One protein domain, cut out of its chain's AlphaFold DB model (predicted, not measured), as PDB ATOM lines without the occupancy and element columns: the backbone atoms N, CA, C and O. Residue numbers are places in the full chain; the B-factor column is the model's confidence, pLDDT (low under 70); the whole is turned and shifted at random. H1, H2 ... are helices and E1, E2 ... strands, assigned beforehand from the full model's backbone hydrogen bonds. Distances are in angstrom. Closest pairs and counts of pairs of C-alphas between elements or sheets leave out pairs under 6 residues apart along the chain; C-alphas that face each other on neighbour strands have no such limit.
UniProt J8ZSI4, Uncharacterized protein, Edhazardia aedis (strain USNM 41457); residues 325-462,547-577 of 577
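What this domain is: This is residues 325 to 462 and 547 to 577 of the 577 residues of an uncharacterized protein of Edhazardia aedis (strain USNM 41457) (UniProt J8ZSI4). A small three-stranded sheet, E4 E1 E5, lies near the middle of a loose, elongated body, with the short helices H1 to H5 clustered on one side of it; beyond it, at one end, H3 packs on the strand pair E2 and E3. H6 runs away at the other end as an arm whose residues 450 to 455 stick out, and the small hairpin E6 and E7 lies near H5. The printed part has 169 residues with six named helices and seven named strands, in the order E1 H1 H2 E2 H3 E3 E4 H4 H5 E5 H6 E6 E7; the three sheets are antiparallel. The class is mixed, helices and strands, with under half of the residues in named elements. The radius of gyration of the C-alphas is 19.3 A, and the spans are 65 by 40 by 25 A.

Where its parts are: The largest sheet holds E4, residues 400 to 402, E1, residues 328 to 332, 13.6 A long, and E5, residues 428 to 432, 13.3 A long. E1 begins at C-alpha 328 (-49.906, -24.103, 25.509). The helices are H1, 343 to 350, H2, 354 to 362, H3, 381 to 387, H4, 404 to 411, H5, 419 to 425, and H6, 438 to 453, 23.0 A long, which ends at C-alpha 453 (-68.059, -5.275, 9.418). The other strands are E2, 364 to 367, E3, 393 to 396, E6, 558 to 560, and E7, 567 to 569.

How they stand to each other: E1 is antiparallel to E5, with N 329 and O 431 2.8 A apart, and to E4, with N 402 and O 328 2.8 A apart. E4, H4, H5 and E5 make a split strand-helix-strand unit, two strands running the same way with E1 between them; its crossover is right-handed. H2 only grazes this sheet, with residues 355 to 362. H2 touches H4, the C-alphas of Cys 355 and Asp 406 being closest at 4.8 A. H3 only just touches H1 and H2, with 3 pairs of C-alphas within 8 A each. E2 and E3 are antiparallel, with N 394 and O 366 2.8 A apart; E6 and E7 form a hairpin, with N 568 and O 559 3.4 A apart. H5 is near H1 and H2; H6 touches no helix. Every O i to N i+4 pair is within hydrogen-bond range in H2, H4, H5 and H6, against 3 of 4 in H1 and 2 of 3 in H3.

The domain as a whole: The farthest C-alphas, of Ser 371 and Gly 455, are 66.1 A apart. Residues 463 to 546 are not printed; C-alphas 462 and 547 are 13.5 A apart across this cut. E2 to H3 is a long link of 13 residues. pLDDT is under 70 in residues 368 to 376, 411 to 418, 460 to 462 and 547 to 577.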
ATOM      1  N   SER A 325     -54.348 -22.445  18.171       83.81
ATOM      2  CA  SER A 325     -53.842 -23.719  18.663       83.81
ATOM      3  C   SER A 325     -54.192 -23.846  20.138       83.81
ATOM      4  O   SER A 325     -53.888 -22.947  20.918       83.81
ATOM      5  N   ASP A 326     -54.740 -24.995  20.523       76.88
ATOM      6  CA  ASP A 326     -54.960 -25.353  21.930       76.88
ATOM      7  C   ASP A 326     -53.665 -25.751  22.658       76.88
ATOM      8  O   ASP A 326     -53.674 -25.989  23.863       76.88
ATOM      9  N   LYS A 327     -52.543 -25.843  21.935       81.00
ATOM     10  CA  LYS A 327     -51.238 -26.102  22.538       81.00
ATOM     11  C   LYS A 327     -50.746 -24.878  23.308       81.00
ATOM     12  O   LYS A 327     -50.607 -23.790  22.737       81.00
ATOM     13  N   ILE A 328     -50.450 -25.093  24.583       87.00
ATOM     14  CA  ILE A 328     -49.906 -24.103  25.509       87.00
ATOM     15  C   ILE A 328     -48.485 -24.532  25.874       87.00
ATOM     16  O   ILE A 328     -48.195 -25.724  25.949       87.00
ATOM     17  N   PHE A 329     -47.580 -23.577  26.060       88.50
ATOM     18  CA  PHE A 329     -46.158 -23.864  26.212       88.50
ATOM     19  C   PHE A 329     -45.565 -23.153  27.414       88.50
ATOM     20  O   PHE A 329     -45.897 -22.000  27.692       88.50
ATOM     21  N   VAL A 330     -44.647 -23.843  28.079       90.50
ATOM     22  CA  VAL A 330     -43.749 -23.260  29.074       90.50
ATOM     23  C   VAL A 330     -42.507 -22.729  28.367       90.50
ATOM     24  O   VAL A 330     -41.919 -23.418  27.530       90.50
ATOM     25  N   GLU A 331     -42.107 -21.513  28.708       86.69
ATOM     26  CA  GLU A 331     -40.875 -20.874  28.264       86.69
ATOM     27  C   GLU A 331     -40.035 -20.481  29.481       86.69
ATOM     28  O   GLU A 331     -40.544 -19.914  30.446       86.69
ATOM     29  N   ASP A 332     -38.746 -20.803  29.432       85.56
ATOM     30  CA  ASP A 332     -37.777 -20.427  30.459       85.56
ATOM     31  C   ASP A 332     -37.572 -18.904  30.474       85.56
ATOM     32  O   ASP A 332     -37.354 -18.293  29.424       85.56
ATOM     33  N   ILE A 333     -37.627 -18.287  31.657       82.25
ATOM     34  CA  ILE A 333     -37.379 -16.843  31.823       82.25
ATOM     35  C   ILE A 333     -35.867 -16.543  31.894       82.25
ATOM     36  O   ILE A 333     -35.451 -15.392  31.758       82.25
ATOM     37  N   GLY A 334     -35.021 -17.565  32.058       76.12
ATOM     38  CA  GLY A 334     -33.576 -17.415  32.243       76.12
ATOM     39  C   GLY A 334     -33.184 -17.088  33.685       76.12
ATOM     40  O   GLY A 334     -32.086 -16.591  33.928       76.12
ATOM     41  N   THR A 335     -34.080 -17.340  34.643       76.75
ATOM     42  CA  THR A 335     -33.804 -17.203  36.076       76.75
ATOM     43  C   THR A 335     -33.005 -18.413  36.563       76.75
ATOM     44  O   THR A 335     -33.440 -19.550  36.382       76.75
ATOM     45  N   ASP A 336     -31.887 -18.182  37.257       76.69
ATOM     46  CA  ASP A 336     -31.064 -19.242  37.860       76.69
ATOM     47  C   ASP A 336     -31.762 -19.882  39.078       76.69
ATOM     48  O   ASP A 336     -31.428 -19.638  40.242       76.69
ATOM     49  N   LEU A 337     -32.766 -20.717  38.815       85.06
ATOM     50  CA  LEU A 337     -33.469 -21.480  39.836       85.06
ATOM     51  C   LEU A 337     -32.658 -22.730  40.201       85.06
ATOM     52  O   LEU A 337     -32.217 -23.483  39.330       85.06
ATOM     53  N   PHE A 338     -32.504 -23.005  41.499       86.75
ATOM     54  CA  PHE A 338     -31.846 -24.221  41.972       86.75
ATOM     55  C   PHE A 338     -32.592 -24.898  43.125       86.75
ATOM     56  O   PHE A 338     -33.165 -24.256  44.005       86.75
ATOM     57  N   VAL A 339     -32.527 -26.228  43.155       88.12
ATOM     58  CA  VAL A 339     -32.999 -27.069  44.253       88.12
ATOM     59  C   VAL A 339     -31.820 -27.418  45.151       88.12
ATOM     60  O   VAL A 339     -30.824 -28.000  44.710       88.12
ATOM     61  N   LYS A 340     -31.932 -27.087  46.440       89.69
ATOM     62  CA  LYS A 340     -30.927 -27.468  47.444       89.69
ATOM     63  C   LYS A 340     -30.808 -28.992  47.561       89.69
ATOM     64  O   LYS A 340     -31.738 -29.732  47.236       89.69
ATOM     65  N   LYS A 341     -29.663 -29.454  48.069       90.88
ATOM     66  CA  LYS A 341     -29.388 -30.872  48.353       90.88
ATOM     67  C   LYS A 341     -30.548 -31.509  49.137       90.88
ATOM     68  O   LYS A 341     -30.959 -30.988  50.170       90.88
ATOM     69  N   GLY A 342     -31.083 -32.611  48.620       87.81
ATOM     70  CA  GLY A 342     -32.175 -33.404  49.192       87.81
ATOM     71  C   GLY A 342     -33.585 -32.806  49.084       87.81
ATOM     72  O   GLY A 342     -34.550 -33.490  49.431       87.81
ATOM     73  N   MET A 343     -33.743 -31.568  48.604       90.12
ATOM     74  CA  MET A 343     -35.035 -30.870  48.605       90.12
ATOM     75  C   MET A 343     -35.968 -31.266  47.459       90.12
ATOM     76  O   MET A 343     -37.174 -31.058  47.579       90.12
ATOM     77  N   LEU A 344     -35.473 -31.887  46.384       91.38
ATOM     78  CA  LEU A 344     -36.320 -32.277  45.252       91.38
ATOM     79  C   LEU A 344     -37.363 -33.325  45.664       91.38
ATOM     80  O   LEU A 344     -38.526 -33.244  45.273       91.38
ATOM     81  N   LYS A 345     -36.975 -34.257  46.548       89.88
ATOM     82  CA  LYS A 345     -37.907 -35.223  47.146       89.88
ATOM     83  C   LYS A 345     -39.005 -34.514  47.942       89.88
ATOM     84  O   LYS A 345     -40.158 -34.918  47.867       89.88
ATOM     85  N   HIS A 346     -38.672 -33.452  48.672       86.25
ATOM     86  CA  HIS A 346     -39.669 -32.670  49.398       86.25
ATOM     87  C   HIS A 346     -40.636 -31.970  48.436       86.25
ATOM     88  O   HIS A 346     -41.845 -32.126  48.591       86.25
ATOM     89  N   TRP A 347     -40.123 -31.287  47.406       88.12
ATOM     90  CA  TRP A 347     -40.943 -30.614  46.388       88.12
ATOM     91  C   TRP A 347     -41.952 -31.568  45.746       88.12
ATOM     92  O   TRP A 347     -43.137 -31.251  45.689       88.12
ATOM     93  N   SER A 348     -41.516 -32.786  45.413       86.06
ATOM     94  CA  SER A 348     -42.374 -33.836  44.845       86.06
ATOM     95  C   SER A 348     -43.558 -34.256  45.727       86.06
ATOM     96  O   SER A 348     -44.518 -34.832  45.230       86.06
ATOM     97  N   THR A 349     -43.493 -33.975  47.032       85.94
ATOM     98  CA  THR A 349     -44.537 -34.337  48.005       85.94
ATOM     99  C   THR A 349     -45.413 -33.168  48.442       85.94
ATOM    100  O   THR A 349     -46.481 -33.403  48.997       85.94
ATOM    101  N   VAL A 350     -44.962 -31.923  48.243       83.19
ATOM    102  CA  VAL A 350     -45.676 -30.729  48.728       83.19
ATOM    103  C   VAL A 350     -46.353 -29.933  47.630       83.19
ATOM    104  O   VAL A 350     -47.252 -29.161  47.949       83.19
ATOM    105  N   PHE A 351     -45.954 -30.106  46.369       84.19
ATOM    106  CA  PHE A 351     -46.674 -29.498  45.258       84.19
ATOM    107  C   PHE A 351     -48.108 -30.040  45.222       84.19
ATOM    108  O   PHE A 351     -48.330 -31.240  45.379       84.19
ATOM    109  N   LYS A 352     -49.073 -29.143  45.028       78.50
ATOM    110  CA  LYS A 352     -50.509 -29.440  44.999       78.50
ATOM    111  C   LYS A 352     -51.143 -29.115  43.651       78.50
ATOM    112  O   LYS A 352     -52.133 -29.738  43.283       78.50
ATOM    113  N   ASN A 353     -50.598 -28.150  42.915       78.38
ATOM    114  CA  ASN A 353     -51.112 -27.756  41.618       78.38
ATOM    115  C   ASN A 353     -50.705 -28.776  40.544       78.38
ATOM    116  O   ASN A 353     -49.519 -28.936  40.259       78.38
ATOM    117  N   ASN A 354     -51.673 -29.424  39.892       84.06
ATOM    118  CA  ASN A 354     -51.382 -30.456  38.889       84.06
ATOM    119  C   ASN A 354     -50.575 -29.933  37.691       84.06
ATOM    120  O   ASN A 354     -49.729 -30.660  37.168       84.06
ATOM    121  N   CYS A 355     -50.781 -28.679  37.286       87.25
ATOM    122  CA  CYS A 355     -49.990 -28.051  36.231       87.25
ATOM    123  C   CYS A 355     -48.533 -27.886  36.673       87.25
ATOM    124  O   CYS A 355     -47.622 -28.344  35.986       87.25
ATOM    125  N   LEU A 356     -48.294 -27.325  37.862       88.75
ATOM    126  CA  LEU A 356     -46.933 -27.134  38.378       88.75
ATOM    127  C   LEU A 356     -46.223 -28.463  38.645       88.75
ATOM    128  O   LEU A 356     -45.030 -28.579  38.371       88.75
ATOM    129  N   ILE A 357     -46.949 -29.480  39.114       92.00
ATOM    130  CA  ILE A 357     -46.446 -30.850  39.254       92.00
ATOM    131  C   ILE A 357     -45.990 -31.380  37.892       92.00
ATOM    132  O   ILE A 357     -44.868 -31.864  37.760       92.00
ATOM    133  N   LYS A 358     -46.826 -31.254  36.857       94.12
ATOM    134  CA  LYS A 358     -46.478 -31.680  35.497       94.12
ATOM    135  C   LYS A 358     -45.223 -30.969  34.985       94.12
ATOM    136  O   LYS A 358     -44.344 -31.623  34.429       94.12
ATOM    137  N   ILE A 359     -45.107 -29.659  35.207       94.69
ATOM    138  CA  ILE A 359     -43.914 -28.886  34.825       94.69
ATOM    139  C   ILE A 359     -42.685 -29.363  35.610       94.69
ATOM    140  O   ILE A 359     -41.625 -29.538  35.012       94.69
ATOM    141  N   LEU A 360     -42.819 -29.638  36.912       94.88
ATOM    142  CA  LEU A 360     -41.743 -30.179  37.751       94.88
ATOM    143  C   LEU A 360     -41.219 -31.512  37.207       94.88
ATOM    144  O   LEU A 360     -40.013 -31.700  37.104       94.88
ATOM    145  N   PHE A 361     -42.098 -32.426  36.803       95.06
ATOM    146  CA  PHE A 361     -41.676 -33.715  36.245       95.06
ATOM    147  C   PHE A 361     -41.019 -33.606  34.859       95.06
ATOM    148  O   PHE A 361     -40.220 -34.469  34.489       95.06
ATOM    149  N   LEU A 362     -41.363 -32.578  34.078       94.56
ATOM    150  CA  LEU A 362     -40.915 -32.428  32.690       94.56
ATOM    151  C   LEU A 362     -39.737 -31.463  32.510       94.56
ATOM    152  O   LEU A 362     -39.117 -31.467  31.441       94.56
ATOM    153  N   CYS A 363     -39.395 -30.668  33.525       94.50
ATOM    154  CA  CYS A 363     -38.220 -29.808  33.471       94.50
ATOM    155  C   CYS A 363     -36.915 -30.628  33.491       94.50
ATOM    156  O   CYS A 363     -36.905 -31.848  33.692       94.50
ATOM    157  N   LYS A 364     -35.793 -29.971  33.189       93.75
ATOM    158  CA  LYS A 364     -34.471 -30.607  33.160       93.75
ATOM    159  C   LYS A 364     -33.605 -30.080  34.279       93.75
ATOM    160  O   LYS A 364     -33.607 -28.887  34.573       93.75
ATOM    161  N   TYR A 365     -32.821 -30.983  34.851       93.25
ATOM    162  CA  TYR A 365     -31.970 -30.691  35.994       93.25
ATOM    163  C   TYR A 365     -30.502 -30.821  35.619       93.25
ATOM    164  O   TYR A 365     -30.129 -31.713  34.863       93.25
ATOM    165  N   SER A 366     -29.641 -29.982  36.182       90.75
ATOM    166  CA  SER A 366     -28.194 -30.137  36.038       90.75
ATOM    167  C   SER A 366     -27.493 -29.930  37.374       90.75
ATOM    168  O   SER A 366     -27.804 -29.010  38.124       90.75
ATOM    169  N   ALA A 367     -26.555 -30.811  37.713       85.62
ATOM    170  CA  ALA A 367     -25.801 -30.679  38.952       85.62
ATOM    171  C   ALA A 367     -24.784 -29.536  38.856       85.62
ATOM    172  O   ALA A 367     -24.062 -29.417  37.861       85.62
ATOM    173  N   ALA A 368     -24.676 -28.746  39.925       69.25
ATOM    174  CA  ALA A 368     -23.618 -27.759  40.096       69.25
ATOM    175  C   ALA A 368     -22.254 -28.470  40.208       69.25
ATOM    176  O   ALA A 368     -21.849 -28.889  41.291       69.25
ATOM    177  N   LYS A 369     -21.537 -28.668  39.096       62.91
ATOM    178  CA  LYS A 369     -20.190 -29.258  39.141       62.91
ATOM    179  C   LYS A 369     -19.142 -28.159  39.289       62.91
ATOM    180  O   LYS A 369     -18.988 -27.322  38.407       62.91
ATOM    181  N   ASN A 370     -18.358 -28.223  40.365       48.72
ATOM    182  CA  ASN A 370     -17.110 -27.471  40.509       48.72
ATOM    183  C   ASN A 370     -16.086 -27.977  39.476       48.72
ATOM    184  O   ASN A 370     -15.294 -28.860  39.792       48.72
ATOM    185  N   SER A 371     -16.123 -27.526  38.217       44.97
ATOM    186  CA  SER A 371     -14.962 -27.552  37.301       44.97
ATOM    187  C   SER A 371     -15.288 -27.001  35.909       44.97
ATOM    188  O   SER A 371     -16.285 -27.349  35.284       44.97
ATOM    189  N   ASN A 372     -14.361 -26.191  35.398       46.53
ATOM    190  CA  ASN A 372     -14.492 -25.308  34.238       46.53
ATOM    191  C   ASN A 372     -14.785 -25.937  32.856       46.53
ATOM    192  O   ASN A 372     -14.824 -25.176  31.901       46.53
ATOM    193  N   PHE A 373     -14.967 -27.249  32.658       46.84
ATOM    194  CA  PHE A 373     -14.921 -27.795  31.280       46.84
ATOM    195  C   PHE A 373     -15.690 -29.102  30.998       46.84
ATOM    196  O   PHE A 373     -15.254 -29.914  30.181       46.84
ATOM    197  N   ARG A 374     -16.866 -29.346  31.592       50.44
ATOM    198  CA  ARG A 374     -17.731 -30.457  31.131       50.44
ATOM    199  C   ARG A 374     -19.135 -29.977  30.796       50.44
ATOM    200  O   ARG A 374     -19.753 -29.293  31.602       50.44
ATOM    201  N   LYS A 375     -19.625 -30.372  29.608       54.72
ATOM    202  CA  LYS A 375     -21.033 -30.236  29.198       54.72
ATOM    203  C   LYS A 375     -21.919 -30.628  30.382       54.72
ATOM    204  O   LYS A 375     -21.790 -31.748  30.882       54.72
ATOM    205  N   GLN A 376     -22.764 -29.706  30.835       66.38
ATOM    206  CA  GLN A 376     -23.757 -29.991  31.864       66.38
ATOM    207  C   GLN A 376     -24.615 -31.166  31.386       66.38
ATOM    208  O   GLN A 376     -25.191 -31.131  30.299       66.38
ATOM    209  N   THR A 377     -24.635 -32.248  32.162       80.44
ATOM    210  CA  THR A 377     -25.527 -33.378  31.899       80.44
ATOM    211  C   THR A 377     -26.924 -32.958  32.333       80.44
ATOM    212  O   THR A 377     -27.119 -32.654  33.508       80.44
ATOM    213  N   LEU A 378     -27.865 -32.916  31.389       88.88
ATOM    214  CA  LEU A 378     -29.277 -32.687  31.682       88.88
ATOM    215  C   LEU A 378     -29.906 -34.004  32.141       88.88
ATOM    216  O   LEU A 378     -29.862 -34.994  31.414       88.88
ATOM    217  N   LEU A 379     -30.474 -33.994  33.339       92.81
ATOM    218  CA  LEU A 379     -31.099 -35.131  34.002       92.81
ATOM    219  C   LEU A 379     -32.624 -35.028  33.893       92.81
ATOM    220  O   LEU A 379     -33.193 -33.931  33.938       92.81
ATOM    221  N   SER A 380     -33.284 -36.177  33.759       94.75
ATOM    222  CA  SER A 380     -34.724 -36.322  34.009       94.75
ATOM    223  C   SER A 380     -35.048 -36.201  35.503       94.75
ATOM    224  O   SER A 380     -34.149 -36.221  36.342       94.75
ATOM    225  N   PHE A 381     -36.332 -36.092  35.850       95.12
ATOM    226  CA  PHE A 381     -36.779 -35.988  37.241       95.12
ATOM    227  C   PHE A 381     -36.310 -37.162  38.121       95.12
ATOM    228  O   PHE A 381     -35.778 -36.944  39.208       95.12
ATOM    229  N   ASP A 382     -36.440 -38.403  37.646       94.88
ATOM    230  CA  ASP A 382     -36.065 -39.591  38.427       94.88
ATOM    231  C   ASP A 382     -34.548 -39.682  38.653       94.88
ATOM    232  O   ASP A 382     -34.086 -39.985  39.756       94.88
ATOM    233  N   GLU A 383     -33.754 -39.352  37.632       95.06
ATOM    234  CA  GLU A 383     -32.293 -39.259  37.747       95.06
ATOM    235  C   GLU A 383     -31.888 -38.121  38.694       95.06
ATOM    236  O   GLU A 383     -31.004 -38.279  39.540       95.06
ATOM    237  N   ALA A 384     -32.579 -36.983  38.599       94.00
ATOM    238  CA  ALA A 384     -32.379 -35.831  39.463       94.00
ATOM    239  C   ALA A 384     -32.710 -36.143  40.929       94.00
ATOM    240  O   ALA A 384     -31.999 -35.677  41.814       94.00
ATOM    241  N   LEU A 385     -33.724 -36.965  41.226       94.12
ATOM    242  CA  LEU A 385     -34.033 -37.387  42.599       94.12
ATOM    243  C   LEU A 385     -32.881 -38.156  43.256       94.12
ATOM    244  O   LEU A 385     -32.685 -38.058  44.471       94.12
ATOM    245  N   ILE A 386     -32.129 -38.929  42.472       94.06
ATOM    246  CA  ILE A 386     -30.955 -39.660  42.955       94.06
ATOM    247  C   ILE A 386     -29.794 -38.684  43.153       94.06
ATOM    248  O   ILE A 386     -29.225 -38.635  44.244       94.06
ATOM    249  N   GLU A 387     -29.490 -37.871  42.141       91.88
ATOM    250  CA  GLU A 387     -28.352 -36.943  42.152       91.88
ATOM    251  C   GLU A 387     -28.511 -35.819  43.193       91.88
ATOM    252  O   GLU A 387     -27.540 -35.410  43.839       91.88
ATOM    253  N   ASN A 388     -29.742 -35.344  43.419       93.50
ATOM    254  CA  ASN A 388     -30.049 -34.296  44.394       93.50
ATOM    255  C   ASN A 388     -29.733 -34.719  45.829       93.50
ATOM    256  O   ASN A 388     -29.544 -33.852  46.680       93.50
ATOM    257  N   LYS A 389     -29.648 -36.028  46.119       91.31
ATOM    258  CA  LYS A 389     -29.254 -36.509  47.450       91.31
ATOM    259  C   LYS A 389     -27.902 -35.969  47.863       91.31
ATOM    260  O   LYS A 389     -27.728 -35.735  49.049       91.31
ATOM    261  N   GLU A 390     -27.001 -35.741  46.906       89.31
ATOM    262  CA  GLU A 390     -25.637 -35.288  47.159       89.31
ATOM    263  C   GLU A 390     -25.332 -33.883  46.631       89.31
ATOM    264  O   GLU A 390     -24.460 -33.217  47.192       89.31
ATOM    265  N   ASN A 391     -26.082 -33.394  45.636       89.50
ATOM    266  CA  ASN A 391     -25.767 -32.161  44.914       89.50
ATOM    267  C   ASN A 391     -26.910 -31.131  44.908       89.50
ATOM    268  O   ASN A 391     -28.095 -31.468  44.971       89.50
ATOM    269  N   ILE A 392     -26.540 -29.855  44.756       90.00
ATOM    270  CA  ILE A 392     -27.463 -28.796  44.326       90.00
ATOM    271  C   ILE A 392     -27.735 -28.982  42.832       90.00
ATOM    272  O   ILE A 392     -26.802 -29.226  42.061       90.00
ATOM    273  N   LEU A 393     -29.000 -28.858  42.434       91.19
ATOM    274  CA  LEU A 393     -29.419 -28.991  41.041       91.19
ATOM    275  C   LEU A 393     -29.985 -27.672  40.519       91.19
ATOM    276  O   LEU A 393     -30.896 -27.130  41.132       91.19
ATOM    277  N   TYR A 394     -29.497 -27.194  39.383       90.50
ATOM    278  CA  TYR A 394     -30.109 -26.106  38.624       90.50
ATOM    279  C   TYR A 394     -31.246 -26.641  37.762       90.50
ATOM    280  O   TYR A 394     -31.131 -27.742  37.215       90.50
ATOM    281  N   LEU A 395     -32.323 -25.869  37.639       90.81
ATOM    282  CA  LEU A 395     -33.456 -26.201  36.784       90.81
ATOM    283  C   LEU A 395     -33.368 -25.424  35.475       90.81
ATOM    284  O   LEU A 395     -32.935 -24.280  35.445       90.81
ATOM    285  N   THR A 396     -33.816 -26.067  34.408       90.25
ATOM    286  CA  THR A 396     -34.048 -25.450  33.102       90.25
ATOM    287  C   THR A 396     -35.390 -25.933  32.583       90.25
ATOM    288  O   THR A 396     -35.767 -27.096  32.785       90.25
ATOM    289  N   PHE A 397     -36.117 -25.048  31.916       91.00
ATOM    290  CA  PHE A 397     -37.454 -25.312  31.409       91.00
ATOM    291  C   PHE A 397     -37.378 -25.453  29.888       91.00
ATOM    292  O   PHE A 397     -37.510 -24.465  29.164       91.00
ATOM    293  N   PRO A 398     -37.128 -26.669  29.358       86.69
ATOM    294  CA  PRO A 398     -37.243 -26.875  27.923       86.69
ATOM    295  C   PRO A 398     -38.694 -26.631  27.488       86.69
ATOM    296  O   PRO A 398     -39.594 -26.464  28.308       86.69
ATOM    297  N   TYR A 399     -38.937 -26.689  26.185       85.00
ATOM    298  CA  TYR A 399     -40.291 -26.639  25.645       85.00
ATOM    299  C   TYR A 399     -41.175 -27.750  26.245       85.00
ATOM    300  O   TYR A 399     -41.041 -28.923  25.887       85.00
ATOM    301  N   ILE A 400     -42.064 -27.375  27.172       91.31
ATOM    302  CA  ILE A 400     -43.037 -28.262  27.823       91.31
ATOM    303  C   ILE A 400     -44.422 -27.923  27.276       91.31
ATOM    304  O   ILE A 400     -44.877 -26.785  27.388       91.31
ATOM    305  N   GLU A 401     -45.086 -28.916  26.685       90.69
ATOM    306  CA  GLU A 401     -46.441 -28.784  26.147       90.69
ATOM    307  C   GLU A 401     -47.489 -29.048  27.244       90.69
ATOM    308  O   GLU A 401     -47.539 -30.118  27.865       90.69
ATOM    309  N   LEU A 402     -48.338 -28.050  27.466       89.00
ATOM    310  CA  LEU A 402     -49.487 -28.062  28.361       89.00
ATOM    311  C   LEU A 402     -50.779 -28.098  27.539       89.00
ATOM    312  O   LEU A 402     -50.840 -27.608  26.407       89.00
ATOM    313  N   ASN A 403     -51.815 -28.687  28.122       85.00
ATOM    314  CA  ASN A 403     -53.167 -28.673  27.583       85.00
ATOM    315  C   ASN A 403     -54.036 -27.660  28.344       85.00
ATOM    316  O   ASN A 403     -53.609 -27.030  29.311       85.00
ATOM    317  N   PHE A 404     -55.275 -27.494  27.892       76.69
ATOM    318  CA  PHE A 404     -56.200 -26.547  28.501       76.69
ATOM    319  C   PHE A 404     -56.561 -26.918  29.947       76.69
ATOM    320  O   PHE A 404     -56.599 -26.032  30.792       76.69
ATOM    321  N   ASP A 405     -56.746 -28.205  30.257       76.75
ATOM    322  CA  ASP A 405     -57.054 -28.679  31.615       76.75
ATOM    323  C   ASP A 405     -55.925 -28.371  32.611       76.75
ATOM    324  O   ASP A 405     -56.190 -28.059  33.772       76.75
ATOM    325  N   ASP A 406     -54.668 -28.381  32.158       81.50
ATOM    326  CA  ASP A 406     -53.527 -27.941  32.961       81.50
ATOM    327  C   ASP A 406     -53.685 -26.456  33.339       81.50
ATOM    328  O   ASP A 406     -53.496 -26.078  34.492       81.50
ATOM    329  N   ILE A 407     -54.106 -25.602  32.402       76.25
ATOM    330  CA  ILE A 407     -54.329 -24.168  32.663       76.25
ATOM    331  C   ILE A 407     -55.557 -23.934  33.535       76.25
ATOM    332  O   ILE A 407     -55.514 -23.107  34.442       76.25
ATOM    333  N   MET A 408     -56.624 -24.705  33.335       70.25
ATOM    334  CA  MET A 408     -57.770 -24.723  34.246       70.25
ATOM    335  C   MET A 408     -57.313 -25.067  35.670       70.25
ATOM    336  O   MET A 408     -57.667 -24.374  36.619       70.25
ATOM    337  N   SER A 409     -56.474 -26.095  35.824       70.06
ATOM    338  CA  SER A 409     -55.909 -26.475  37.120       70.06
ATOM    339  C   SER A 409     -54.975 -25.411  37.690       70.06
ATOM    340  O   SER A 409     -54.877 -25.305  38.909       70.06
ATOM    341  N   LEU A 410     -54.262 -24.665  36.847       72.69
ATOM    342  CA  LEU A 410     -53.386 -23.580  37.277       72.69
ATOM    343  C   LEU A 410     -54.192 -22.416  37.861       72.69
ATOM    344  O   LEU A 410     -53.886 -21.940  38.946       72.69
ATOM    345  N   VAL A 411     -55.231 -21.983  37.145       65.56
ATOM    346  CA  VAL A 411     -55.967 -20.750  37.451       65.56
ATOM    347  C   VAL A 411     -57.100 -20.975  38.463       65.56
ATOM    348  O   VAL A 411     -57.395 -20.085  39.254       65.56
ATOM    349  N   PHE A 412     -57.724 -22.159  38.481       56.81
ATOM    350  CA  PHE A 412     -58.925 -22.456  39.288       56.81
ATOM    351  C   PHE A 412     -58.648 -23.432  40.429       56.81
ATOM    352  O   PHE A 412     -59.554 -24.117  40.917       56.81
ATOM    353  N   GLN A 413     -57.394 -23.508  40.872       55.00
ATOM    354  CA  GLN A 413     -57.050 -24.289  42.048       55.00
ATOM    355  C   GLN A 413     -57.803 -23.748  43.271       55.00
ATOM    356  O   GLN A 413     -57.785 -22.556  43.567       55.00
ATOM    357  N   ARG A 414     -58.483 -24.646  43.991       45.75
ATOM    358  CA  ARG A 414     -59.204 -24.309  45.232       45.75
ATOM    359  C   ARG A 414     -58.283 -24.229  46.447       45.75
ATOM    360  O   ARG A 414     -58.604 -23.542  47.412       45.75
ATOM    361  N   ASP A 415     -57.175 -24.958  46.395       48.28
ATOM    362  CA  ASP A 415     -56.186 -25.039  47.461       48.28
ATOM    363  C   ASP A 415     -55.110 -23.964  47.306       48.28
ATOM    364  O   ASP A 415     -54.720 -23.616  46.193       48.28
ATOM    365  N   PHE A 416     -54.576 -23.495  48.433       56.84
ATOM    366  CA  PHE A 416     -53.423 -22.599  48.446       56.84
ATOM    367  C   PHE A 416     -52.198 -23.245  47.784       56.84
ATOM    368  O   PHE A 416     -51.881 -24.412  48.046       56.84
ATOM    369  N   ILE A 417     -51.488 -22.447  46.985       63.69
ATOM    370  CA  ILE A 417     -50.187 -22.785  46.412       63.69
ATOM    371  C   ILE A 417     -49.130 -22.739  47.524       63.69
ATOM    372  O   ILE A 417     -49.141 -21.875  48.401       63.69
ATOM    373  N   THR A 418     -48.214 -23.700  47.533       67.56
ATOM    374  CA  THR A 418     -47.124 -23.755  48.510       67.56
ATOM    375  C   THR A 418     -46.003 -22.769  48.176       67.56
ATOM    376  O   THR A 418     -45.766 -22.431  47.021       67.56
ATOM    377  N   ILE A 419     -45.214 -22.368  49.179       71.69
ATOM    378  CA  ILE A 419     -44.028 -21.512  48.967       71.69
ATOM    379  C   ILE A 419     -43.056 -22.133  47.945       71.69
ATOM    380  O   ILE A 419     -42.440 -21.416  47.160       71.69
ATOM    381  N   SER A 420     -42.932 -23.465  47.924       75.62
ATOM    382  CA  SER A 420     -42.065 -24.155  46.960       75.62
ATOM    383  C   SER A 420     -42.576 -24.008  45.525       75.62
ATOM    384  O   SER A 420     -41.780 -23.787  44.618       75.62
ATOM    385  N   GLU A 421     -43.890 -24.076  45.321       78.00
ATOM    386  CA  GLU A 421     -44.527 -23.842  44.021       78.00
ATOM    387  C   GLU A 421     -44.417 -22.380  43.577       78.00
ATOM    388  O   GLU A 421     -44.134 -22.124  42.408       78.00
ATOM    389  N   ILE A 422     -44.567 -21.429  44.505       73.19
ATOM    390  CA  ILE A 422     -44.357 -19.993  44.258       73.19
ATOM    391  C   ILE A 422     -42.930 -19.757  43.747       73.19
ATOM    392  O   ILE A 422     -42.746 -19.167  42.686       73.19
ATOM    393  N   ILE A 423     -41.917 -20.257  44.463       76.56
ATOM    394  CA  ILE A 423     -40.505 -20.115  44.074       76.56
ATOM    395  C   ILE A 423     -40.233 -20.805  42.733       76.56
ATOM    396  O   ILE A 423     -39.564 -20.239  41.875       76.56
ATOM    397  N   PHE A 424     -40.766 -22.010  42.529       85.25
ATOM    398  CA  PHE A 424     -40.597 -22.762  41.285       85.25
ATOM    399  C   PHE A 424     -41.185 -22.039  40.068       85.25
ATOM    400  O   PHE A 424     -40.562 -22.003  39.009       85.25
ATOM    401  N   SER A 425     -42.343 -21.403  40.243       82.06
ATOM    402  CA  SER A 425     -43.052 -20.668  39.191       82.06
ATOM    403  C   SER A 425     -42.332 -19.398  38.725       82.06
ATOM    404  O   SER A 425     -42.676 -18.856  37.683       82.06
ATOM    405  N   GLN A 426     -41.313 -18.929  39.454       78.19
ATOM    406  CA  GLN A 426     -40.465 -17.801  39.038       78.19
ATOM    407  C   GLN A 426     -39.482 -18.166  37.910       78.19
ATOM    408  O   GLN A 426     -38.849 -17.288  37.325       78.19
ATOM    409  N   GLY A 427     -39.308 -19.459  37.625       82.50
ATOM    410  CA  GLY A 427     -38.372 -19.934  36.606       82.50
ATOM    411  C   GLY A 427     -38.907 -19.884  35.172       82.50
ATOM    412  O   GLY A 427     -38.126 -20.000  34.232       82.50
ATOM    413  N   PHE A 428     -40.218 -19.725  34.982       86.69
ATOM    414  CA  PHE A 428     -40.836 -19.870  33.667       86.69
ATOM    415  C   PHE A 428     -42.082 -19.003  33.483       86.69
ATOM    416  O   PHE A 428     -42.724 -18.572  34.437       86.69
ATOM    417  N   ILE A 429     -42.449 -18.799  32.220       85.88
ATOM    418  CA  ILE A 429     -43.705 -18.199  31.786       85.88
ATOM    419  C   ILE A 429     -44.504 -19.229  30.993       85.88
ATOM    420  O   ILE A 429     -43.950 -19.994  30.205       85.88
ATOM    421  N   ILE A 430     -45.819 -19.257  31.183       85.31
ATOM    422  CA  ILE A 430     -46.715 -20.070  30.363       85.31
ATOM    423  C   ILE A 430     -47.399 -19.158  29.351       85.31
ATOM    424  O   ILE A 430     -48.039 -18.170  29.716       85.31
ATOM    425  N   LYS A 431     -47.284 -19.493  28.068       84.69
ATOM    426  CA  LYS A 431     -47.874 -18.731  26.964       84.69
ATOM    427  C   LYS A 431     -48.536 -19.649  25.950       84.69
ATOM    428  O   LYS A 431     -48.190 -20.821  25.819       84.69
ATOM    429  N   THR A 432     -49.473 -19.110  25.190       84.44
ATOM    430  CA  THR A 432     -50.104 -19.829  24.083       84.44
ATOM    431  C   THR A 432     -49.415 -19.473  22.774       84.44
ATOM    432  O   THR A 432     -48.642 -18.514  22.687       84.44
ATOM    433  N   LYS A 433     -49.716 -20.212  21.702       83.25
ATOM    434  CA  LYS A 433     -49.268 -19.825  20.357       83.25
ATOM    435  C   LYS A 433     -49.741 -18.412  19.979       83.25
ATOM    436  O   LYS A 433     -49.009 -17.675  19.317       83.25
ATOM    437  N   ILE A 434     -50.923 -18.013  20.446       82.69
ATOM    438  CA  ILE A 434     -51.499 -16.694  20.177       82.69
ATOM    439  C   ILE A 434     -50.655 -15.606  20.836       82.69
ATOM    440  O   ILE A 434     -50.238 -14.671  20.162       82.69
ATOM    441  N   THR A 435     -50.316 -15.770  22.116       79.31
ATOM    442  CA  THR A 435     -49.534 -14.774  22.866       79.31
ATOM    443  C   THR A 435     -48.028 -14.855  22.645       79.31
ATOM    444  O   THR A 435     -47.279 -14.035  23.178       79.31
ATOM    445  N   SER A 436     -47.565 -15.820  21.844       77.69
ATOM    446  CA  SER A 436     -46.146 -15.974  21.520       77.69
ATOM    447  C   SER A 436     -45.606 -14.930  20.537       77.69
ATOM    448  O   SER A 436     -44.398 -14.712  20.524       77.69
ATOM    449  N   ASN A 437     -46.473 -14.285  19.744       81.31
ATOM    450  CA  ASN A 437     -46.103 -13.252  18.774       81.31
ATOM    451  C   ASN A 437     -47.149 -12.118  18.776       81.31
ATOM    452  O   ASN A 437     -48.343 -12.375  18.624       81.31
ATOM    453  N   GLU A 438     -46.716 -10.861  18.902       83.12
ATOM    454  CA  GLU A 438     -47.591  -9.676  18.853       83.12
ATOM    455  C   GLU A 438     -48.335  -9.526  17.514       83.12
ATOM    456  O   GLU A 438     -49.462  -9.020  17.472       83.12
ATOM    457  N   GLU A 439     -47.751 -10.019  16.417       88.50
ATOM    458  CA  GLU A 439     -48.395 -10.030  15.101       88.50
ATOM    459  C   GLU A 439     -49.655 -10.903  15.099       88.50
ATOM    460  O   GLU A 439     -50.656 -10.532  14.485       88.50
ATOM    461  N   ASN A 440     -49.653 -12.018  15.841       88.81
ATOM    462  CA  ASN A 440     -50.816 -12.902  15.955       88.81
ATOM    463  C   ASN A 440     -51.973 -12.195  16.669       88.81
ATOM    464  O   ASN A 440     -53.118 -12.284  16.231       88.81
ATOM    465  N   ILE A 441     -51.678 -11.464  17.747       84.44
ATOM    466  CA  ILE A 441     -52.681 -10.700  18.502       84.44
ATOM    467  C   ILE A 441     -53.264  -9.591  17.621       84.44
ATOM    468  O   ILE A 441     -54.481  -9.411  17.551       84.44
ATOM    469  N   THR A 442     -52.398  -8.869  16.907       89.12
ATOM    470  CA  THR A 442     -52.814  -7.822  15.965       89.12
ATOM    471  C   THR A 442     -53.691  -8.389  14.852       89.12
ATOM    472  O   THR A 442     -54.729  -7.807  14.529       89.12
ATOM    473  N   PHE A 443     -53.314  -9.544  14.300       93.62
ATOM    474  CA  PHE A 443     -54.105 -10.241  13.297       93.62
ATOM    475  C   PHE A 443     -55.498 -10.597  13.828       93.62
ATOM    476  O   PHE A 443     -56.478 -10.251  13.178       93.62
ATOM    477  N   ILE A 444     -55.608 -11.215  15.010       90.56
ATOM    478  CA  ILE A 444     -56.907 -11.601  15.588       90.56
ATOM    479  C   ILE A 444     -57.808 -10.377  15.779       90.56
ATOM    480  O   ILE A 444     -58.961 -10.397  15.356       90.56
ATOM    481  N   ARG A 445     -57.279  -9.275  16.324       89.62
ATOM    482  CA  ARG A 445     -58.043  -8.024  16.488       89.62
ATOM    483  C   ARG A 445     -58.554  -7.476  15.152       89.62
ATOM    484  O   ARG A 445     -59.657  -6.939  15.084       89.62
ATOM    485  N   ASN A 446     -57.755  -7.573  14.091       93.62
ATOM    486  CA  ASN A 446     -58.161  -7.139  12.754       93.62
ATOM    487  C   ASN A 446     -59.178  -8.101  12.130       93.62
ATOM    488  O   ASN A 446     -60.154  -7.642  11.542       93.62
ATOM    489  N   PHE A 447     -58.992  -9.406  12.317       94.06
ATOM    490  CA  PHE A 447     -59.916 -10.452  11.890       94.06
ATOM    491  C   PHE A 447     -61.304 -10.272  12.517       94.06
ATOM    492  O   PHE A 447     -62.304 -10.281  11.802       94.06
ATOM    493  N   GLU A 448     -61.380 -10.012  13.825       92.06
ATOM    494  CA  GLU A 448     -62.644  -9.731  14.518       92.06
ATOM    495  C   GLU A 448     -63.316  -8.453  14.009       92.06
ATOM    496  O   GLU A 448     -64.513  -8.460  13.733       92.06
ATOM    497  N   LYS A 449     -62.551  -7.378  13.781       93.56
ATOM    498  CA  LYS A 449     -63.088  -6.151  13.168       93.56
ATOM    499  C   LYS A 449     -63.632  -6.393  11.758       93.56
ATOM    500  O   LYS A 449     -64.646  -5.800  11.393       93.56
ATOM    501  N   SER A 450     -62.966  -7.221  10.953       94.12
ATOM    502  CA  SER A 450     -63.443  -7.598   9.616       94.12
ATOM    503  C   SER A 450     -64.734  -8.414   9.695       94.12
ATOM    504  O   SER A 450     -65.683  -8.121   8.973       94.12
ATOM    505  N   MET A 451     -64.814  -9.370  10.623       94.31
ATOM    506  CA  MET A 451     -66.035 -10.135  10.892       94.31
ATOM    507  C   MET A 451     -67.204  -9.237  11.310       94.31
ATOM    508  O   MET A 451     -68.296  -9.359  10.753       94.31
ATOM    509  N   GLU A 452     -66.976  -8.292  12.227       92.88
ATOM    510  CA  GLU A 452     -68.013  -7.356  12.673       92.88
ATOM    511  C   GLU A 452     -68.555  -6.501  11.521       92.88
ATOM    512  O   GLU A 452     -69.770  -6.324  11.413       92.88
ATOM    513  N   LYS A 453     -67.674  -6.026  10.627       93.88
ATOM    514  CA  LYS A 453     -68.059  -5.275   9.418       93.88
ATOM    515  C   LYS A 453     -68.918  -6.080   8.446       93.88
ATOM    516  O   LYS A 453     -69.634  -5.477   7.664       93.88
ATOM    517  N   LEU A 454     -68.840  -7.408   8.487       94.75
ATOM    518  CA  LEU A 454     -69.639  -8.313   7.656       94.75
ATOM    519  C   LEU A 454     -70.887  -8.837   8.382       94.75
ATOM    520  O   LEU A 454     -71.589  -9.706   7.871       94.75
ATOM    521  N   GLY A 455     -71.173  -8.333   9.584       93.12
ATOM    522  CA  GLY A 455     -72.344  -8.716  10.372       93.12
ATOM    523  C   GLY A 455     -72.128  -9.913  11.297       93.12
ATOM    524  O   GLY A 455     -73.056 -10.300  12.005       93.12
ATOM    525  N   ILE A 456     -70.916 -10.469  11.370       94.50
ATOM    526  CA  ILE A 456     -70.562 -11.502  12.348       94.50
ATOM    527  C   ILE A 456     -70.172 -10.814  13.656       94.50
ATOM    528  O   ILE A 456     -69.015 -10.474  13.892       94.50
ATOM    529  N   LYS A 457     -71.159 -10.614  14.529       90.69
ATOM    530  CA  LYS A 457     -70.956 -10.089  15.881       90.69
ATOM    531  C   LYS A 457     -71.442 -11.105  16.899       90.69
ATOM    532  O   LYS A 457     -72.570 -11.569  16.804       90.69
ATOM    533  N   ILE A 458     -70.612 -11.457  17.876       84.50
ATOM    534  CA  ILE A 458     -71.052 -12.327  18.972       84.50
ATOM    535  C   ILE A 458     -71.857 -11.467  19.960       84.50
ATOM    536  O   ILE A 458     -71.338 -10.457  20.437       84.50
ATOM    537  N   PRO A 459     -73.116 -11.823  20.282       77.69
ATOM    538  CA  PRO A 459     -73.898 -11.096  21.277       77.69
ATOM    539  C   PRO A 459     -73.176 -11.025  22.624       77.69
ATOM    540  O   PRO A 459     -72.690 -12.037  23.119       77.69
ATOM    541  N   ASN A 460     -73.190  -9.866  23.288       67.69
ATOM    542  CA  ASN A 460     -72.553  -9.692  24.605       67.69
ATOM    543  C   ASN A 460     -73.098 -10.659  25.668       67.69
ATOM    544  O   ASN A 460     -72.402 -11.012  26.616       67.69
ATOM    545  N   ALA A 461     -74.352 -11.099  25.520       63.03
ATOM    546  CA  ALA A 461     -74.943 -12.114  26.384       63.03
ATOM    547  C   ALA A 461     -74.232 -13.476  26.283       63.03
ATOM    548  O   ALA A 461     -74.333 -14.252  27.230       63.03
ATOM    549  N   LEU A 462     -73.517 -13.737  25.180       68.44
ATOM    550  CA  LEU A 462     -72.721 -14.936  24.910       68.44
ATOM    551  C   LEU A 462     -71.230 -14.791  25.265       68.44
ATOM    552  O   LEU A 462     -70.499 -15.773  25.184       68.44
ATOM    553  N   ARG A 547     -60.143 -15.880  26.772       61.09
ATOM    554  CA  ARG A 547     -59.541 -15.267  27.954       61.09
ATOM    555  C   ARG A 547     -58.323 -16.049  28.444       61.09
ATOM    556  O   ARG A 547     -57.299 -15.444  28.741       61.09
ATOM    557  N   LEU A 548     -58.374 -17.385  28.421       65.94
ATOM    558  CA  LEU A 548     -57.214 -18.200  28.785       65.94
ATOM    559  C   LEU A 548     -56.137 -18.223  27.692       65.94
ATOM    560  O   LEU A 548     -54.945 -18.332  27.973       65.94
ATOM    561  N   LEU A 549     -56.545 -18.111  26.428       69.00
ATOM    562  CA  LEU A 549     -55.616 -18.152  25.303       69.00
ATOM    563  C   LEU A 549     -54.877 -16.829  25.078       69.00
ATOM    564  O   LEU A 549     -53.742 -16.856  24.607       69.00
ATOM    565  N   ASN A 550     -55.486 -15.694  25.413       64.56
ATOM    566  CA  ASN A 550     -54.903 -14.361  25.250       64.56
ATOM    567  C   ASN A 550     -54.034 -13.928  26.443       64.56
ATOM    568  O   ASN A 550     -53.453 -12.843  26.405       64.56
ATOM    569  N   CYS A 551     -53.897 -14.776  27.464       61.72
ATOM    570  CA  CYS A 551     -53.064 -14.511  28.628       61.72
ATOM    571  C   CYS A 551     -51.639 -15.052  28.484       61.72
ATOM    572  O   CYS A 551     -51.351 -16.019  27.767       61.72
ATOM    573  N   LYS A 552     -50.735 -14.422  29.233       60.44
ATOM    574  CA  LYS A 552     -49.466 -15.012  29.652       60.44
ATOM    575  C   LYS A 552     -49.555 -15.244  31.153       60.44
ATOM    576  O   LYS A 552     -49.909 -14.319  31.876       60.44
ATOM    577  N   TYR A 553     -49.230 -16.443  31.616       67.50
ATOM    578  CA  TYR A 553     -49.264 -16.768  33.039       67.50
ATOM    579  C   TYR A 553     -47.853 -16.767  33.602       67.50
ATOM    580  O   TYR A 553     -47.000 -17.554  33.192       67.50
ATOM    581  N   PHE A 554     -47.631 -15.878  34.556       65.88
ATOM    582  CA  PHE A 554     -46.447 -15.826  35.399       65.88
ATOM    583  C   PHE A 554     -46.851 -15.264  36.761       65.88
ATOM    584  O   PHE A 554     -47.833 -14.519  36.878       65.88
ATOM    585  N   LEU A 555     -46.108 -15.634  37.797       62.00
ATOM    586  CA  LEU A 555     -46.333 -15.131  39.144       62.00
ATOM    587  C   LEU A 555     -45.819 -13.684  39.237       62.00
ATOM    588  O   LEU A 555     -44.626 -13.441  39.060       62.00
ATOM    589  N   GLN A 556     -46.720 -12.728  39.479       43.88
ATOM    590  CA  GLN A 556     -46.452 -11.308  39.231       43.88
ATOM    591  C   GLN A 556     -45.596 -10.618  40.304       43.88
ATOM    592  O   GLN A 556     -44.859  -9.687  39.984       43.88
ATOM    593  N   GLU A 557     -45.683 -11.039  41.567       48.84
ATOM    594  CA  GLU A 557     -44.976 -10.378  42.664       48.84
ATOM    595  C   GLU A 557     -44.857 -11.302  43.882       48.84
ATOM    596  O   GLU A 557     -45.796 -12.019  44.234       48.84
ATOM    597  N   ILE A 558     -43.707 -11.249  44.554       51.03
ATOM    598  CA  ILE A 558     -43.552 -11.721  45.929       51.03
ATOM    599  C   ILE A 558     -43.466 -10.466  46.797       51.03
ATOM    600  O   ILE A 558     -42.432  -9.799  46.798       51.03
ATOM    601  N   VAL A 559     -44.530 -10.139  47.537       46.53
ATOM    602  CA  VAL A 559     -44.480  -9.055  48.531       46.53
ATOM    603  C   VAL A 559     -44.071  -9.656  49.878       46.53
ATOM    604  O   VAL A 559     -44.865 -10.400  50.462       46.53
ATOM    605  N   PRO A 560     -42.858  -9.375  50.392       47.38
ATOM    606  CA  PRO A 560     -42.507  -9.738  51.757       47.38
ATOM    607  C   PRO A 560     -43.311  -8.855  52.716       47.38
ATOM    608  O   PRO A 560     -43.146  -7.635  52.728       47.38
ATOM    609  N   LEU A 561     -44.205  -9.454  53.507       41.66
ATOM    610  CA  LEU A 561     -45.086  -8.695  54.400       41.66
ATOM    611  C   LEU A 561     -44.412  -8.260  55.708       41.66
ATOM    612  O   LEU A 561     -44.923  -7.337  56.332       41.66
ATOM    613  N   ASN A 562     -43.283  -8.864  56.110       40.84
ATOM    614  CA  ASN A 562     -42.413  -8.425  57.216       40.84
ATOM    615  C   ASN A 562     -41.095  -9.240  57.265       40.84
ATOM    616  O   ASN A 562     -40.869 -10.130  56.450       40.84
ATOM    617  N   THR A 563     -40.206  -8.939  58.225       46.84
ATOM    618  CA  THR A 563     -38.932  -9.655  58.490       46.84
ATOM    619  C   THR A 563     -39.097 -11.125  58.901       46.84
ATOM    620  O   THR A 563     -38.125 -11.881  58.862       46.84
ATOM    621  N   ALA A 564     -40.308 -11.546  59.265       44.53
ATOM    622  CA  ALA A 564     -40.708 -12.947  59.272       44.53
ATOM    623  C   ALA A 564     -41.283 -13.269  57.889       44.53
ATOM    624  O   ALA A 564     -42.154 -12.546  57.417       44.53
ATOM    625  N   ILE A 565     -40.755 -14.306  57.235       46.97
ATOM    626  CA  ILE A 565     -40.999 -14.672  55.830       46.97
ATOM    627  C   ILE A 565     -42.470 -15.080  55.622       46.97
ATOM    628  O   ILE A 565     -42.797 -16.255  55.492       46.97
ATOM    629  N   GLU A 566     -43.365 -14.104  55.599       37.94
ATOM    630  CA  GLU A 566     -44.716 -14.219  55.071       37.94
ATOM    631  C   GLU A 566     -44.697 -13.621  53.667       37.94
ATOM    632  O   GLU A 566     -44.488 -12.419  53.478       37.94
ATOM    633  N   LEU A 567     -44.850 -14.492  52.670       43.41
ATOM    634  CA  LEU A 567     -44.964 -14.113  51.268       43.41
ATOM    635  C   LEU A 567     -46.441 -14.151  50.894       43.41
ATOM    636  O   LEU A 567     -47.073 -15.202  51.010       43.41
ATOM    637  N   LYS A 568     -46.991 -13.022  50.444       38.41
ATOM    638  CA  LYS A 568     -48.338 -12.993  49.867       38.41
ATOM    639  C   LYS A 568     -48.239 -13.154  48.357       38.41
ATOM    640  O   LYS A 568     -47.537 -12.392  47.699       38.41
ATOM    641  N   GLU A 569     -48.958 -14.140  47.832       40.00
ATOM    642  CA  GLU A 569     -49.195 -14.294  46.401       40.00
ATOM    643  C   GLU A 569     -50.098 -13.147  45.932       40.00
ATOM    644  O   GLU A 569     -51.248 -13.031  46.363       40.00
ATOM    645  N   VAL A 570     -49.583 -12.278  45.063       41.78
ATOM    646  CA  VAL A 570     -50.379 -11.232  44.405       41.78
ATOM    647  C   VAL A 570     -50.636 -11.671  42.961       41.78
ATOM    648  O   VAL A 570     -50.216 -11.028  42.012       41.78
ATOM    649  N   ALA A 571     -51.318 -12.813  42.834       39.44
ATOM    650  CA  ALA A 571     -51.867 -13.405  41.613       39.44
ATOM    651  C   ALA A 571     -50.884 -13.854  40.500       39.44
ATOM    652  O   ALA A 571     -49.857 -13.240  40.202       39.44
ATOM    653  N   TRP A 572     -51.279 -14.926  39.804       45.69
ATOM    654  CA  TRP A 572     -50.890 -15.163  38.414       45.69
ATOM    655  C   TRP A 572     -51.441 -14.009  37.583       45.69
ATOM    656  O   TRP A 572     -52.657 -13.795  37.555       45.69
ATOM    657  N   ARG A 573     -50.565 -13.220  36.954       38.19
ATOM    658  CA  ARG A 573     -51.019 -12.029  36.235       38.19
ATOM    659  C   ARG A 573     -51.960 -12.428  35.102       38.19
ATOM    660  O   ARG A 573     -51.598 -13.205  34.228       38.19
ATOM    661  N   HIS A 574     -53.140 -11.817  35.097       37.69
ATOM    662  CA  HIS A 574     -53.972 -11.667  33.912       37.69
ATOM    663  C   HIS A 574     -53.510 -10.387  33.213       37.69
ATOM    664  O   HIS A 574     -53.938  -9.287  33.564       37.69
ATOM    665  N   GLU A 575     -52.522 -10.491  32.328       33.75
ATOM    666  CA  GLU A 575     -52.098  -9.340  31.534       33.75
ATOM    667  C   GLU A 575     -52.956  -9.320  30.269       33.75
ATOM    668  O   GLU A 575     -52.651  -9.996  29.289       33.75
ATOM    669  N   ASP A 576     -54.078  -8.594  30.333       33.59
ATOM    670  CA  ASP A 576     -54.833  -8.236  29.134       33.59
ATOM    671  C   ASP A 576     -53.925  -7.365  28.260       33.59
ATOM    672  O   ASP A 576     -53.525  -6.272  28.674       33.59
ATOM    673  N   ASN A 577     -53.571  -7.860  27.073       35.00
ATOM    674  CA  ASN A 577     -52.927  -7.034  26.050       35.00
ATOM    675  C   ASN A 577     -53.904  -6.032  25.448       35.00
ATOM    676  O   ASN A 577     -55.084  -6.394  25.217       35.00
TER     677      ASN A 577